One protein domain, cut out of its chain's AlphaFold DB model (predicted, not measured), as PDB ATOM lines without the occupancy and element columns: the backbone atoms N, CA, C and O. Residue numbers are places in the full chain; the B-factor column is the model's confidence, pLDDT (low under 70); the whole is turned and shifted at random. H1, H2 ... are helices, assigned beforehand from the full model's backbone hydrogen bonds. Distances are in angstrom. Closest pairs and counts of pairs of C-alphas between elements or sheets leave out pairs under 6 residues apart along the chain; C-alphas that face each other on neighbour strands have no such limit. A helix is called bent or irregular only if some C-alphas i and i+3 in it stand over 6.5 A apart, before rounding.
ATOM      1  N   GLN A 127      21.795  26.330  30.514       86.75
ATOM      2  CA  GLN A 127      22.691  27.366  30.001       86.75
ATOM      3  C   GLN A 127      22.454  28.739  30.655       86.75
ATOM      4  O   GLN A 127      23.418  29.470  30.886       86.75
ATOM      5  N   ASN A 128      21.207  29.083  30.996       88.94
ATOM      6  CA  ASN A 128      20.894  30.323  31.711       88.94
ATOM      7  C   ASN A 128      21.447  30.281  33.138       88.94
ATOM      8  O   ASN A 128      22.079  31.240  33.572       88.94
ATOM      9  N   ILE A 129      21.326  29.130  33.806       89.38
ATOM     10  CA  ILE A 129      21.929  28.886  35.123       89.38
ATOM     11  C   ILE A 129      23.455  29.037  35.038       89.38
ATOM     12  O   ILE A 129      24.055  29.764  35.825       89.38
ATOM     13  N   ILE A 130      24.113  28.417  34.052       91.69
ATOM     14  CA  ILE A 130      25.570  28.551  33.895       91.69
ATOM     15  C   ILE A 130      25.961  30.015  33.676       91.69
ATOM     16  O   ILE A 130      26.926  30.489  34.269       91.69
ATOM     17  N   ARG A 131      25.205  30.742  32.847       92.94
ATOM     18  CA  ARG A 131      25.456  32.159  32.562       92.94
ATOM     19  C   ARG A 131      25.334  33.022  33.813       92.94
ATOM     20  O   ARG A 131      26.149  33.923  33.986       92.94
ATOM     21  N   GLU A 132      24.344  32.748  34.653       94.00
ATOM     22  CA  GLU A 132      24.113  33.456  35.911       94.00
ATOM     23  C   GLU A 132      25.253  33.227  36.911       94.00
ATOM     24  O   GLU A 132      25.810  34.189  37.435       94.00
ATOM     25  N   TYR A 133      25.649  31.970  37.136       93.19
ATOM     26  CA  TYR A 133      26.618  31.629  38.186       93.19
ATOM     27  C   TYR A 133      28.087  31.706  37.747       93.19
ATOM     28  O   TYR A 133      28.955  32.007  38.566       93.19
ATOM     29  N   PHE A 134      28.387  31.432  36.475       93.19
ATOM     30  CA  PHE A 134      29.757  31.327  35.952       93.19
ATOM     31  C   PHE A 134      30.071  32.348  34.850       93.19
ATOM     32  O   PHE A 134      31.210  32.437  34.388       93.19
ATOM     33  N   GLY A 135      29.087  33.151  34.442       93.81
ATOM     34  CA  GLY A 135      29.254  34.207  33.453       93.81
ATOM     35  C   GLY A 135      29.116  33.741  32.001       93.81
ATOM     36  O   GLY A 135      29.069  32.556  31.669       93.81
ATOM     37  N   LYS A 136      29.051  34.729  31.101       93.50
ATOM     38  CA  LYS A 136      28.795  34.526  29.667       93.50
ATOM     39  C   LYS A 136      29.822  33.618  28.980       93.50
ATOM     40  O   LYS A 136      29.404  32.761  28.215       93.50
ATOM     41  N   SER A 137      31.120  33.787  29.252       92.50
ATOM     42  CA  SER A 137      32.172  33.002  28.576       92.50
ATOM     43  C   SER A 137      31.998  31.506  28.823       92.50
ATOM     44  O   SER A 137      31.915  30.731  27.877       92.50
ATOM     45  N   VAL A 138      31.824  31.115  30.091       92.12
ATOM     46  CA  VAL A 138      31.646  29.709  30.481       92.12
ATOM     47  C   VAL A 138      30.362  29.131  29.884       92.12
ATOM     48  O   VAL A 138      30.353  27.995  29.422       92.12
ATOM     49  N   ALA A 139      29.276  29.909  29.853       90.44
ATOM     50  CA  ALA A 139      28.005  29.469  29.279       90.44
ATOM     51  C   ALA A 139      28.045  29.286  27.755       90.44
ATOM     52  O   ALA A 139      27.373  28.397  27.228       90.44
ATOM     53  N   ASP A 140      28.798  30.131  27.050       89.06
ATOM     54  CA  ASP A 140      28.955  30.042  25.600       89.06
ATOM     55  C   ASP A 140      29.862  28.852  25.233       89.06
ATOM     56  O   ASP A 140      29.532  28.082  24.336       89.06
ATOM     57  N   GLU A 141      30.953  28.638  25.975       87.25
ATOM     58  CA  GLU A 141      31.879  27.521  25.747       87.25
ATOM     59  C   GLU A 141      31.333  26.159  26.209       87.25
ATOM     60  O   GLU A 141      31.693  25.125  25.649       87.25
ATOM     61  N   ASN A 142      30.467  26.118  27.229       87.88
ATOM     62  CA  ASN A 142      29.830  24.866  27.645       87.88
ATOM     63  C   ASN A 142      28.902  24.307  26.552       87.88
ATOM     64  O   ASN A 142      28.650  23.105  26.531       87.88
ATOM     65  N   GLY A 143      28.414  25.149  25.644       84.50
ATOM     66  CA  GLY A 143      27.500  24.762  24.576       84.50
ATOM     67  C   GLY A 143      26.033  24.693  25.009       84.50
ATOM     68  O   GLY A 143      25.685  24.778  26.194       84.50
ATOM     69  N   ARG A 144      25.150  24.564  24.017       86.12
ATOM     70  CA  ARG A 144      23.689  24.596  24.190       86.12
ATOM     71  C   ARG A 144      23.181  23.285  24.780       86.12
ATOM     72  O   ARG A 144      23.059  22.283  24.083       86.12
ATOM     73  N   PHE A 145      22.865  23.300  26.071       85.69
ATOM     74  CA  PHE A 145      22.433  22.113  26.805       85.69
ATOM     75  C   PHE A 145      21.293  21.361  26.090       85.69
ATOM     76  O   PHE A 145      20.210  21.908  25.893       85.69
ATOM     77  N   SER A 146      21.534  20.086  25.764       79.44
ATOM     78  CA  SER A 146      20.560  19.150  25.182       79.44
ATOM     79  C   SER A 146      20.074  19.487  23.761       79.44
ATOM     80  O   SER A 146      19.038  18.974  23.333       79.44
ATOM     81  N   TYR A 147      20.828  20.297  23.019       84.19
ATOM     82  CA  TYR A 147      20.674  20.446  21.569       84.19
ATOM     83  C   TYR A 147      21.543  19.430  20.821       84.19
ATOM     84  O   TYR A 147      22.462  18.856  21.397       84.19
ATOM     85  N   MET A 148      21.242  19.213  19.540       83.44
ATOM     86  CA  MET A 148      22.106  18.453  18.638       83.44
ATOM     87  C   MET A 148      23.015  19.413  17.878       83.44
ATOM     88  O   MET A 148      22.567  20.469  17.418       83.44
ATOM     89  N   ASP A 149      24.283  19.044  17.764       80.31
ATOM     90  CA  ASP A 149      25.217  19.710  16.868       80.31
ATOM     91  C   ASP A 149      25.119  19.159  15.432       80.31
ATOM     92  O   ASP A 149      24.283  18.303  15.134       80.31
ATOM     93  N   ASP A 150      25.973  19.651  14.533       83.06
ATOM     94  CA  ASP A 150      25.954  19.270  13.112       83.06
ATOM     95  C   ASP A 150      26.308  17.790  12.849       83.06
ATOM     96  O   ASP A 150      26.054  17.285  11.758       83.06
ATOM     97  N   GLU A 151      26.869  17.078  13.835       82.88
ATOM     98  CA  GLU A 151      27.101  15.624  13.767       82.88
ATOM     99  C   GLU A 151      25.934  14.823  14.363       82.88
ATOM    100  O   GLU A 151      25.928  13.595  14.302       82.88
ATOM    101  N   GLY A 152      24.930  15.505  14.920       80.94
ATOM    102  CA  GLY A 152      23.825  14.882  15.642       80.94
ATOM    103  C   GLY A 152      24.164  14.518  17.088       80.94
ATOM    104  O   GLY A 152      23.372  13.832  17.735       80.94
ATOM    105  N   GLU A 153      25.303  14.971  17.617       81.31
ATOM    106  CA  GLU A 153      25.725  14.687  18.988       81.31
ATOM    107  C   GLU A 153      25.125  15.687  19.982       81.31
ATOM    108  O   GLU A 153      24.923  16.866  19.675       81.31
ATOM    109  N   LEU A 154      24.854  15.225  21.208       82.00
ATOM    110  CA  LEU A 154      24.307  16.084  22.261       82.00
ATOM    111  C   LEU A 154      25.330  17.137  22.706       82.00
ATOM    112  O   LEU A 154      26.445  16.822  23.132       82.00
ATOM    113  N   GLU A 155      24.922  18.399  22.682       84.62
ATOM    114  CA  GLU A 155      25.708  19.556  23.092       84.62
ATOM    115  C   GLU A 155      25.464  19.894  24.580       84.62
ATOM    116  O   GLU A 155      24.368  19.716  25.118       84.62
ATOM    117  N   GLY A 156      26.514  20.333  25.285       85.31
ATOM    118  CA  GLY A 156      26.446  20.838  26.665       85.31
ATOM    119  C   GLY A 156      25.917  19.900  27.755       85.31
ATOM    120  O   GLY A 156      25.830  20.330  28.900       85.31
ATOM    121  N   ALA A 157      25.578  18.647  27.444       89.25
ATOM    122  CA  ALA A 157      24.985  17.686  28.372       89.25
ATOM    123  C   ALA A 157      25.842  16.422  28.519       89.25
ATOM    124  O   ALA A 157      26.409  15.921  27.551       89.25
ATOM    125  N   TYR A 158      25.905  15.887  29.742       89.06
ATOM    126  CA  TYR A 158      26.507  14.591  30.083       89.06
ATOM    127  C   TYR A 158      28.001  14.425  29.752       89.06
ATOM    128  O   TYR A 158      28.514  13.306  29.701       89.06
ATOM    129  N   LYS A 159      28.717  15.537  29.578       86.25
ATOM    130  CA  LYS A 159      30.157  15.596  29.309       86.25
ATOM    131  C   LYS A 159      30.792  16.803  29.999       86.25
ATOM    132  O   LYS A 159      30.090  17.699  30.465       86.25
ATOM    133  N   PHE A 160      32.120  16.803  30.075       87.75
ATOM    134  CA  PHE A 160      32.902  17.927  30.587       87.75
ATOM    135  C   PHE A 160      33.384  18.789  29.423       87.75
ATOM    136  O   PHE A 160      34.453  18.540  28.874       87.75
ATOM    137  N   ASN A 161      32.600  19.804  29.063       82.31
ATOM    138  CA  ASN A 161      33.039  20.841  28.121       82.31
ATOM    139  C   ASN A 161      33.872  21.929  28.819       82.31
ATOM    140  O   ASN A 161      34.576  22.697  28.176       82.31
ATOM    141  N   GLN A 162      33.795  21.973  30.149       84.38
ATOM    142  CA  GLN A 162      34.477  22.914  31.023       84.38
ATOM    143  C   GLN A 162      35.189  22.145  32.137       84.38
ATOM    144  O   GLN A 162      34.734  21.088  32.593       84.38
ATOM    145  N   ALA A 163      36.329  22.660  32.597       83.25
ATOM    146  CA  ALA A 163      37.106  21.991  33.631       83.25
ATOM    147  C   ALA A 163      36.312  21.920  34.948       83.25
ATOM    148  O   ALA A 163      36.074  22.927  35.604       83.25
ATOM    149  N   GLY A 164      35.924  20.706  35.352       87.00
ATOM    150  CA  GLY A 164      35.205  20.478  36.611       87.00
ATOM    151  C   GLY A 164      33.700  20.751  36.560       87.00
ATOM    152  O   GLY A 164      33.043  20.591  37.583       87.00
ATOM    153  N   LEU A 165      33.143  21.087  35.393       90.19
ATOM    154  CA  LEU A 165      31.712  21.315  35.207       90.19
ATOM    155  C   LEU A 165      31.138  20.288  34.222       90.19
ATOM    156  O   LEU A 165      31.569  20.200  33.075       90.19
ATOM    157  N   ALA A 166      30.160  19.515  34.693       90.00
ATOM    158  CA  ALA A 166      29.346  18.629  33.872       90.00
ATOM    159  C   ALA A 166      27.870  18.896  34.163       90.00
ATOM    160  O   ALA A 166      27.445  18.898  35.319       90.00
ATOM    161  N   CYS A 167      27.088  19.095  33.106       90.50
ATOM    162  CA  CYS A 167      25.661  19.356  33.219       90.50
ATOM    163  C   CYS A 167      24.872  18.065  33.005       90.50
ATOM    164  O   CYS A 167      25.051  17.367  32.006       90.50
ATOM    165  N   ILE A 168      23.984  17.752  33.945       89.69
ATOM    166  CA  ILE A 168      23.090  16.594  33.899       89.69
ATOM    167  C   ILE A 168      21.668  17.129  34.033       89.69
ATOM    168  O   ILE A 168      21.392  17.937  34.916       89.69
ATOM    169  N   GLY A 169      20.771  16.685  33.159       84.12
ATOM    170  CA  GLY A 169      19.375  17.109  33.167       84.12
ATOM    171  C   GLY A 169      18.490  16.177  32.351       84.12
ATOM    172  O   GLY A 169      18.849  15.021  32.106       84.12
ATOM    173  N   GLY A 170      17.332  16.679  31.928       81.31
ATOM    174  CA  GLY A 170      16.270  15.868  31.335       81.31
ATOM    175  C   GLY A 170      15.473  15.098  32.391       81.31
ATOM    176  O   GLY A 170      15.640  15.294  33.594       81.31
ATOM    177  N   ALA A 171      14.587  14.208  31.942       79.81
ATOM    178  CA  ALA A 171      13.814  13.360  32.847       79.81
ATOM    179  C   ALA A 171      14.712  12.376  33.634       79.81
ATOM    180  O   ALA A 171      15.913  12.229  33.380       79.81
ATOM    181  N   ILE A 172      14.112  11.649  34.582       81.00
ATOM    182  CA  ILE A 172      14.828  10.703  35.452       81.00
ATOM    183  C   ILE A 172      15.592   9.614  34.677       81.00
ATOM    184  O   ILE A 172      16.666   9.195  35.108       81.00
ATOM    185  N   GLY A 173      15.071   9.183  33.522       82.50
ATOM    186  CA  GLY A 173      15.706   8.184  32.653       82.50
ATOM    187  C   GLY A 173      17.069   8.649  32.130       82.50
ATOM    188  O   GLY A 173      18.080   8.051  32.502       82.50
ATOM    189  N   PRO A 174      17.129   9.739  31.336       82.38
ATOM    190  CA  PRO A 174      18.394  10.288  30.847       82.38
ATOM    191  C   PRO A 174      19.396  10.586  31.969       82.38
ATOM    192  O   PRO A 174      20.560  10.198  31.879       82.38
ATOM    193  N   SER A 175      18.945  11.193  33.072       87.69
ATOM    194  CA  SER A 175      19.817  11.516  34.210       87.69
ATOM    195  C   SER A 175      20.484  10.273  34.815       87.69
ATOM    196  O   SER A 175      21.692  10.263  35.069       87.69
ATOM    197  N   ARG A 176      19.725   9.190  35.017       88.25
ATOM    198  CA  ARG A 176      20.240   7.936  35.588       88.25
ATOM    199  C   ARG A 176      21.159   7.193  34.623       88.25
ATOM    200  O   ARG A 176      22.207   6.703  35.041       88.25
ATOM    201  N   TRP A 177      20.796   7.151  33.346       87.62
ATOM    202  CA  TRP A 177      21.600   6.493  32.325       87.62
ATOM    203  C   TRP A 177      22.953   7.184  32.134       87.62
ATOM    204  O   TRP A 177      24.004   6.547  32.245       87.62
ATOM    205  N   PHE A 178      22.937   8.500  31.905       89.38
ATOM    206  CA  PHE A 178      24.125   9.225  31.471       89.38
ATOM    207  C   PHE A 178      25.065   9.656  32.605       89.38
ATOM    208  O   PHE A 178      26.273   9.779  32.385       89.38
ATOM    209  N   SER A 179      24.567   9.815  33.837       91.81
ATOM    210  CA  SER A 179      25.408  10.156  35.001       91.81
ATOM    211  C   SER A 179      26.555   9.166  35.223       91.81
ATOM    212  O   SER A 179      27.647   9.558  35.638       91.81
ATOM    213  N   ARG A 180      26.361   7.887  34.874       90.62
ATOM    214  CA  ARG A 180      27.399   6.850  34.961       90.62
ATOM    215  C   ARG A 180      28.603   7.171  34.079       90.62
ATOM    216  O   ARG A 180      29.734   6.978  34.516       90.62
ATOM    217  N   PHE A 181      28.385   7.697  32.874       89.50
ATOM    218  CA  PHE A 181      29.478   8.083  31.980       89.50
ATOM    219  C   PHE A 181      30.222   9.311  32.505       89.50
ATOM    220  O   PHE A 181      31.450   9.339  32.453       89.50
ATOM    221  N   VAL A 182      29.514  10.277  33.096       92.31
ATOM    222  CA  VAL A 182      30.139  11.432  33.765       92.31
ATOM    223  C   VAL A 182      31.037  10.971  34.919       92.31
ATOM    224  O   VAL A 182      32.202  11.361  34.997       92.31
ATOM    225  N   VAL A 183      30.543  10.078  35.783       93.69
ATOM    226  CA  VAL A 183      31.327   9.534  36.905       93.69
ATOM    227  C   VAL A 183      32.527   8.719  36.415       93.69
ATOM    228  O   VAL A 183      33.598   8.790  37.016       93.69
ATOM    229  N   LEU A 184      32.398   7.980  35.309       92.62
ATOM    230  CA  LEU A 184      33.529   7.265  34.712       92.62
ATOM    231  C   LEU A 184      34.616   8.224  34.209       92.62
ATOM    232  O   LEU A 184      35.787   7.959  34.468       92.62
ATOM    233  N   HIS A 185      34.258   9.358  33.594       90.19
ATOM    234  CA  HIS A 185      35.228  10.406  33.242       90.19
ATOM    235  C   HIS A 185      35.951  10.952  34.483       90.19
ATOM    236  O   HIS A 185      37.177  11.079  34.479       90.19
ATOM    237  N   MET A 186      35.212  11.230  35.566       92.69
ATOM    238  CA  MET A 186      35.799  11.693  36.832       92.69
ATOM    239  C   MET A 186      36.766  10.657  37.417       92.69
ATOM    240  O   MET A 186      37.896  10.995  37.768       92.69
ATOM    241  N   LYS A 187      36.342   9.389  37.491       95.00
ATOM    242  CA  LYS A 187      37.163   8.285  37.999       95.00
ATOM    243  C   LYS A 187      38.444   8.144  37.184       95.00
ATOM    244  O   LYS A 187      39.515   8.092  37.773       95.00
ATOM    245  N   ALA A 188      38.327   8.132  35.859       93.12
ATOM    246  CA  ALA A 188      39.452   7.996  34.944       93.12
ATOM    247  C   ALA A 188      40.499   9.100  35.185       93.12
ATOM    248  O   ALA A 188      41.682   8.807  35.357       93.12
ATOM    249  N   LYS A 189      40.057  10.357  35.341       90.94
ATOM    250  CA  LYS A 189      40.926  11.483  35.716       90.94
ATOM    251  C   LYS A 189      41.597  11.286  37.081       90.94
ATOM    252  O   LYS A 189      42.806  11.472  37.188       90.94
ATOM    253  N   LEU A 190      40.840  10.899  38.111       93.75
ATOM    254  CA  LEU A 190      41.359  10.699  39.472       93.75
ATOM    255  C   LEU A 190      42.374   9.554  39.565       93.75
ATOM    256  O   LEU A 190      43.285   9.613  40.383       93.75
ATOM    257  N   THR A 191      42.248   8.533  38.719       97.12
ATOM    258  CA  THR A 191      43.180   7.399  38.674       97.12
ATOM    259  C   THR A 191      44.362   7.615  37.723       97.12
ATOM    260  O   THR A 191      45.078   6.664  37.438       97.12
ATOM    261  N   GLY A 192      44.571   8.830  37.202       95.25
ATOM    262  CA  GLY A 192      45.692   9.132  36.298       95.25
ATOM    263  C   GLY A 192      45.519   8.622  34.861       95.25
ATOM    264  O   GLY A 192      46.491   8.521  34.120       95.25
TER     265      GLY A 192
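This is residues 127 to 192 of the 201 residues of an uncharacterized protein of Aaosphaeria arxii CBS 175.79 (UniProt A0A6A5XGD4). Picture the longest helix, H2, along one side, a short folded helix, H1, on the opposite side, and a long looping stretch without a named element, residues 143 to 171, filling the space between them. H1 doubles back sharply near residue 134, while H2 runs on with a mild kink until its last residues stick out together with the end of the printed part. The printed part has 66 residues with two named helices, H1 then H2 along the chain, and no named strand; its class is all helix. It is compact, with a radius of gyration of the C-alphas of 12.3 A, and spans 32 by 25 by 24 A.

Begin with H2, residues 172 to 190, where you will find a kink of 25 degrees near residue 179. H2 is neither bent nor irregular, but only just: C-alphas 177 and 180 are 6.4 A apart. Then look at H1, residues 127 to 142, which has a kink of 147 degrees near residue 134 and is irregular, with C-alphas 133 and 136 lying 9.3 A apart. H1 and H2 are apart, with no C-alpha of the one within 8 A of the other. In their backbones, 13 of 15 O i to N i+4 pairs are within hydrogen-bond range in H2 and 9 of 12 in H1.

Find C-alpha 172 at (14.828, 10.703, 35.452); from there H2 runs 26.8 A to C-alpha 190 at (41.359, 10.699, 39.472). H1 begins at C-alpha 127, at (22.691, 27.366, 30.001), and its first and last C-alphas are 7.9 A apart.

The two C-alphas farthest apart are those of Asp 150 and Thr 191, at 33.0 A. The link from H1 to H2 is long, with 29 residues. Residues 187 to 192, of which 187 to 190 belong to H2, stand free. The printed part has no cut; its mean pLDDT is 88.1, and no printed residue is under 70.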